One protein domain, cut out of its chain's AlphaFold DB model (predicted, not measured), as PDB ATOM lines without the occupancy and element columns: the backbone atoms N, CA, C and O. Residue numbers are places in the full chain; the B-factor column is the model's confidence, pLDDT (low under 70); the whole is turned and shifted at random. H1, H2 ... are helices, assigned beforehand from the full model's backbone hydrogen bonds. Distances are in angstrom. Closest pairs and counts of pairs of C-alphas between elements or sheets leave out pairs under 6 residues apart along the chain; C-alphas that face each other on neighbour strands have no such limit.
ATOM      1  N   GLU A 172      -1.859 -28.367  47.386       84.62
ATOM      2  CA  GLU A 172      -2.882 -28.293  46.336       84.62
ATOM      3  C   GLU A 172      -3.032 -29.595  45.529       84.62
ATOM      4  O   GLU A 172      -4.124 -29.900  45.042       84.62
ATOM      5  N   GLU A 173      -1.995 -30.433  45.428       89.06
ATOM      6  CA  GLU A 173      -2.045 -31.690  44.665       89.06
ATOM      7  C   GLU A 173      -3.145 -32.631  45.187       89.06
ATOM      8  O   GLU A 173      -3.825 -33.316  44.418       89.06
ATOM      9  N   SER A 174      -3.404 -32.637  46.500       85.12
ATOM     10  CA  SER A 174      -4.500 -33.425  47.081       85.12
ATOM     11  C   SER A 174      -5.876 -32.988  46.562       85.12
ATOM     12  O   SER A 174      -6.760 -33.830  46.358       85.12
ATOM     13  N   PHE A 175      -6.062 -31.688  46.314       88.12
ATOM     14  CA  PHE A 175      -7.286 -31.143  45.733       88.12
ATOM     15  C   PHE A 175      -7.441 -31.580  44.270       88.12
ATOM     16  O   PHE A 175      -8.486 -32.129  43.906       88.12
ATOM     17  N   PHE A 176      -6.392 -31.444  43.451       89.25
ATOM     18  CA  PHE A 176      -6.408 -31.886  42.050       89.25
ATOM     19  C   PHE A 176      -6.651 -33.389  41.915       89.25
ATOM     20  O   PHE A 176      -7.442 -33.832  41.075       89.25
ATOM     21  N   ARG A 177      -6.047 -34.182  42.801       88.62
ATOM     22  CA  ARG A 177      -6.250 -35.627  42.874       88.62
ATOM     23  C   ARG A 177      -7.719 -35.992  43.091       88.62
ATOM     24  O   ARG A 177      -8.255 -36.838  42.373       88.62
ATOM     25  N   GLN A 178      -8.380 -35.352  44.054       88.94
ATOM     26  CA  GLN A 178      -9.799 -35.585  44.339       88.94
ATOM     27  C   GLN A 178     -10.699 -35.107  43.196       88.94
ATOM     28  O   GLN A 178     -11.661 -35.792  42.838       88.94
ATOM     29  N   LEU A 179     -10.378 -33.961  42.591       90.81
ATOM     30  CA  LEU A 179     -11.102 -33.437  41.438       90.81
ATOM     31  C   LEU A 179     -11.062 -34.427  40.269       90.81
ATOM     32  O   LEU A 179     -12.106 -34.744  39.696       90.81
ATOM     33  N   TRP A 180      -9.884 -34.977  39.970       90.62
ATOM     34  CA  TRP A 180      -9.711 -35.991  38.934       90.62
ATOM     35  C   TRP A 180     -10.537 -37.252  39.207       90.62
ATOM     36  O   TRP A 180     -11.197 -37.768  38.307       90.62
ATOM     37  N   GLN A 181     -10.544 -37.738  40.450       89.50
ATOM     38  CA  GLN A 181     -11.327 -38.915  40.832       89.50
ATOM     39  C   GLN A 181     -12.829 -38.692  40.651       89.50
ATOM     40  O   GLN A 181     -13.501 -39.535  40.058       89.50
ATOM     41  N   ARG A 182     -13.345 -37.541  41.101       89.25
ATOM     42  CA  ARG A 182     -14.755 -37.168  40.921       89.25
ATOM     43  C   ARG A 182     -15.112 -37.039  39.447       89.25
ATOM     44  O   ARG A 182     -16.125 -37.578  39.019       89.25
ATOM     45  N   TYR A 183     -14.263 -36.373  38.666       90.81
ATOM     46  CA  TYR A 183     -14.435 -36.273  37.221       90.81
ATOM     47  C   TYR A 183     -14.517 -37.664  36.582       90.81
ATOM     48  O   TYR A 183     -15.503 -37.962  35.916       90.81
ATOM     49  N   HIS A 184     -13.539 -38.537  36.846       88.38
ATOM     50  CA  HIS A 184     -13.486 -39.890  36.291       88.38
ATOM     51  C   HIS A 184     -14.726 -40.725  36.648       88.38
ATOM     52  O   HIS A 184     -15.251 -41.439  35.796       88.38
ATOM     53  N   GLN A 185     -15.204 -40.636  37.892       86.88
ATOM     54  CA  GLN A 185     -16.422 -41.323  38.331       86.88
ATOM     55  C   GLN A 185     -17.664 -40.782  37.611       86.88
ATOM     56  O   GLN A 185     -18.454 -41.565  37.091       86.88
ATOM     57  N   ASN A 186     -17.806 -39.460  37.507       88.06
ATOM     58  CA  ASN A 186     -19.003 -38.830  36.949       88.06
ATOM     59  C   ASN A 186     -19.127 -38.974  35.427       88.06
ATOM     60  O   ASN A 186     -20.240 -39.009  34.911       88.06
ATOM     61  N   ILE A 187     -18.014 -39.064  34.693       88.44
ATOM     62  CA  ILE A 187     -18.060 -39.323  33.244       88.44
ATOM     63  C   ILE A 187     -18.299 -40.801  32.910       88.44
ATOM     64  O   ILE A 187     -18.520 -41.142  31.745       88.44
ATOM     65  N   SER A 188     -18.186 -41.697  33.898       83.75
ATOM     66  CA  SER A 188     -18.347 -43.128  33.672       83.75
ATOM     67  C   SER A 188     -19.825 -43.481  33.494       83.75
ATOM     68  O   SER A 188     -20.674 -43.094  34.289       83.75
ATOM     69  N   ILE A 189     -20.135 -44.202  32.416       84.12
ATOM     70  CA  ILE A 189     -21.492 -44.673  32.117       84.12
ATOM     71  C   ILE A 189     -21.581 -46.117  32.602       84.12
ATOM     72  O   ILE A 189     -20.922 -46.994  32.034       84.12
ATOM     73  N   THR A 190     -22.380 -46.357  33.639       84.31
ATOM     74  CA  THR A 190     -22.517 -47.653  34.322       84.31
ATOM     75  C   THR A 190     -22.883 -48.784  33.368       84.31
ATOM     76  O   THR A 190     -22.288 -49.857  33.415       84.31
ATOM     77  N   GLU A 191     -23.772 -48.532  32.410       88.62
ATOM     78  CA  GLU A 191     -24.244 -49.526  31.437       88.62
ATOM     79  C   GLU A 191     -23.162 -49.923  30.420       88.62
ATOM     80  O   GLU A 191     -23.260 -50.965  29.775       88.62
ATOM     81  N   ARG A 192     -22.117 -49.099  30.257       88.75
ATOM     82  CA  ARG A 192     -20.984 -49.362  29.352       88.75
ATOM     83  C   ARG A 192     -19.785 -49.966  30.078       88.75
ATOM     84  O   ARG A 192     -18.728 -50.159  29.467       88.75
ATOM     85  N   GLU A 193     -19.913 -50.253  31.369       87.31
ATOM     86  CA  GLU A 193     -18.811 -50.768  32.160       87.31
ATOM     87  C   GLU A 193     -18.414 -52.185  31.724       87.31
ATOM     88  O   GLU A 193     -19.158 -53.155  31.842       87.31
ATOM     89  N   ASN A 194     -17.176 -52.322  31.245       92.38
ATOM     90  CA  ASN A 194     -16.597 -53.610  30.890       92.38
ATOM     91  C   ASN A 194     -15.236 -53.785  31.564       92.38
ATOM     92  O   ASN A 194     -14.183 -53.457  31.006       92.38
ATOM     93  N   LYS A 195     -15.246 -54.366  32.770       89.44
ATOM     94  CA  LYS A 195     -14.027 -54.615  33.558       89.44
ATOM     95  C   LYS A 195     -13.019 -55.512  32.833       89.44
ATOM     96  O   LYS A 195     -11.814 -55.355  33.021       89.44
ATOM     97  N   LYS A 196     -13.469 -56.449  31.986       92.19
ATOM     98  CA  LYS A 196     -12.563 -57.317  31.212       92.19
ATOM     99  C   LYS A 196     -11.773 -56.500  30.190       92.19
ATOM    100  O   LYS A 196     -10.551 -56.626  30.149       92.19
ATOM    101  N   LEU A 197     -12.449 -55.646  29.422       91.44
ATOM    102  CA  LEU A 197     -11.809 -54.753  28.455       91.44
ATOM    103  C   LEU A 197     -10.935 -53.706  29.156       91.44
ATOM    104  O   LEU A 197      -9.799 -53.471  28.741       91.44
ATOM    105  N   GLN A 198     -11.407 -53.151  30.277       90.19
ATOM    106  CA  GLN A 198     -10.624 -52.227  31.097       90.19
ATOM    107  C   GLN A 198      -9.301 -52.861  31.541       90.19
ATOM    108  O   GLN A 198      -8.261 -52.236  31.382       90.19
ATOM    109  N   ARG A 199      -9.296 -54.118  32.010       90.50
ATOM    110  CA  ARG A 199      -8.060 -54.833  32.387       90.50
ATOM    111  C   ARG A 199      -7.136 -55.136  31.203       90.50
ATOM    112  O   ARG A 199      -5.926 -55.228  31.389       90.50
ATOM    113  N   GLN A 200      -7.670 -55.302  29.992       89.31
ATOM    114  CA  GLN A 200      -6.851 -55.484  28.785       89.31
ATOM    115  C   GLN A 200      -6.135 -54.182  28.390       89.31
ATOM    116  O   GLN A 200      -4.933 -54.192  28.084       89.31
ATOM    117  N   ASN A 201      -6.858 -53.062  28.456       89.50
ATOM    118  CA  ASN A 201      -6.344 -51.731  28.135       89.50
ATOM    119  C   ASN A 201      -5.419 -51.196  29.237       89.50
ATOM    120  O   ASN A 201      -4.330 -50.702  28.944       89.50
ATOM    121  N   ILE A 202      -5.806 -51.399  30.497       90.25
ATOM    122  CA  ILE A 202      -5.114 -50.972  31.714       90.25
ATOM    123  C   ILE A 202      -4.805 -52.206  32.583       90.25
ATOM    124  O   ILE A 202      -5.548 -52.526  33.517       90.25
ATOM    125  N   PRO A 203      -3.715 -52.936  32.280       88.06
ATOM    126  CA  PRO A 203      -3.289 -54.079  33.081       88.06
ATOM    127  C   PRO A 203      -3.119 -53.734  34.563       88.06
ATOM    128  O   PRO A 203      -2.596 -52.671  34.894       88.06
ATOM    129  N   LEU A 204      -3.467 -54.678  35.444       86.50
ATOM    130  CA  LEU A 204      -3.423 -54.517  36.907       86.50
ATOM    131  C   LEU A 204      -2.076 -53.987  37.419       86.50
ATOM    132  O   LEU A 204      -2.047 -53.121  38.285       86.50
ATOM    133  N   LYS A 205      -0.960 -54.423  36.815       85.44
ATOM    134  CA  LYS A 205       0.392 -53.964  37.179       85.44
ATOM    135  C   LYS A 205       0.610 -52.449  37.047       85.44
ATOM    136  O   LYS A 205       1.526 -51.918  37.661       85.44
ATOM    137  N   PHE A 206      -0.201 -51.763  36.238       86.38
ATOM    138  CA  PHE A 206      -0.150 -50.309  36.080       86.38
ATOM    139  C   PHE A 206      -1.190 -49.580  36.933       86.38
ATOM    140  O   PHE A 206      -0.994 -48.409  37.230       86.38
ATOM    141  N   GLN A 207      -2.266 -50.253  37.355       87.25
ATOM    142  CA  GLN A 207      -3.370 -49.612  38.080       87.25
ATOM    143  C   GLN A 207      -2.931 -49.004  39.413       87.25
ATOM    144  O   GLN A 207      -3.420 -47.947  39.781       87.25
ATOM    145  N   HIS A 208      -1.949 -49.599  40.096       85.88
ATOM    146  CA  HIS A 208      -1.401 -49.032  41.332       85.88
ATOM    147  C   HIS A 208      -0.789 -47.627  41.146       85.88
ATOM    148  O   HIS A 208      -0.772 -46.829  42.080       85.88
ATOM    149  N   TRP A 209      -0.316 -47.292  39.941       85.69
ATOM    150  CA  TRP A 209       0.242 -45.971  39.632       85.69
ATOM    151  C   TRP A 209      -0.821 -44.932  39.262       85.69
ATOM    152  O   TRP A 209      -0.524 -43.741  39.235       85.69
ATOM    153  N   LEU A 210      -2.054 -45.367  39.001       90.06
ATOM    154  CA  LEU A 210      -3.133 -44.539  38.481       90.06
ATOM    155  C   LEU A 210      -3.997 -43.969  39.604       90.06
ATOM    156  O   LEU A 210      -4.516 -44.697  40.450       90.06
ATOM    157  N   THR A 211      -4.194 -42.657  39.575       86.94
ATOM    158  CA  THR A 211      -5.003 -41.921  40.550       86.94
ATOM    159  C   THR A 211      -6.453 -42.407  40.616       86.94
ATOM    160  O   THR A 211      -7.052 -42.432  41.689       86.94
ATOM    161  N   GLU A 212      -6.999 -42.845  39.485       86.44
ATOM    162  CA  GLU A 212      -8.362 -43.352  39.310       86.44
ATOM    163  C   GLU A 212      -8.648 -44.588  40.173       86.44
ATOM    164  O   GLU A 212      -9.792 -44.832  40.546       86.44
ATOM    165  N   PHE A 213      -7.612 -45.367  40.493       85.06
ATOM    166  CA  PHE A 213      -7.719 -46.612  41.256       85.06
ATOM    167  C   PHE A 213      -7.281 -46.439  42.723       85.06
ATOM    168  O   PHE A 213      -7.525 -47.314  43.556       85.06
ATOM    169  N   LYS A 214      -6.670 -45.296  43.066       74.69
ATOM    170  CA  LYS A 214      -6.235 -44.934  44.425       74.69
ATOM    171  C   LYS A 214      -7.403 -44.348  45.227       74.69
ATOM    172  O   LYS A 214      -7.455 -43.153  45.479       74.69
TER     173      LYS A 214
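Overview. This is residues 172 to 214 of the 229 residues of a protein of Candidatus Hydrogenedentes bacterium (UniProt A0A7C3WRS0). The domain is a flat, open loop of chain: the helix H1 makes one side, residues 187 to 194 run on from it and turn a corner near Glu 191, the short helices H2 and H3 lead back along the other side, and residues 208 to 214 fold inward toward H1. It is loosely formed: H1, H2 and H3 each touch no other helix, and residues 186 to 198, of which 195 to 198 belong to H2, stick out from the rest. The printed part has 43 residues with three named helices, in the order H1, H2, H3, and no named strand; the class is all helix. The whole is loose, with a radius of gyration of the C-alphas of 11.7 A, and spans 34 by 25 by 11 A.

Arrangement. Start with H1, residues 173 to 186, which touches no helix. Go on through Ile 187 to Asn 194, a short link of 8 residues, and you reach H2, residues 195 to 201. H1 and H2 are apart, with no C-alpha of the one within 8 A of the other. Residues 186 to 198, of which 195 to 198 belong to H2, stand free. Past Ile 202 and Pro 203, a tight link of 2 residues, look for H3, residues 204 to 207. H2 and H3 meet only through their link. H1 and H3 are apart. Look at the backbone atoms of H1 and H2: every pair of O i and N i+4 is within hydrogen-bond range, while H3 is too short for such a pair and has its 1 pair of O i and N i+3 within range.

Along the chain. Find C-alpha 173 at (-2.045, -31.690, 44.665); from there H1, the longest helix with 14 residues, runs 20.0 A to C-alpha 186 at (-19.003, -38.830, 36.949). Then look for C-alpha 191 in the link, at (-24.244, -49.526, 31.437). H2 runs 9.8 A from C-alpha 195 to C-alpha 201. H3 has 4 residues, from Leu 204 to Gln 207, and ends at C-alpha 207, at (-3.370, -49.612, 38.080). Two further runs, residues 190 to 192 and 211 to 213, are helix but belong to no named helix.

Size, cuts and confidence. The outline is flat, and the two C-alphas farthest apart are those of Glu 172 and Lys 196, 34.1 A. The first and last printed C-alphas, of Glu 172 and Lys 214, are 17.1 A apart. Without the stretch that stands free, the body has 30 residues and spans 31 by 16 by 10 A. The printed part has no cut, and no link between named helices is long. The mean pLDDT of the printed part is 87.8, and no printed residue is under 70.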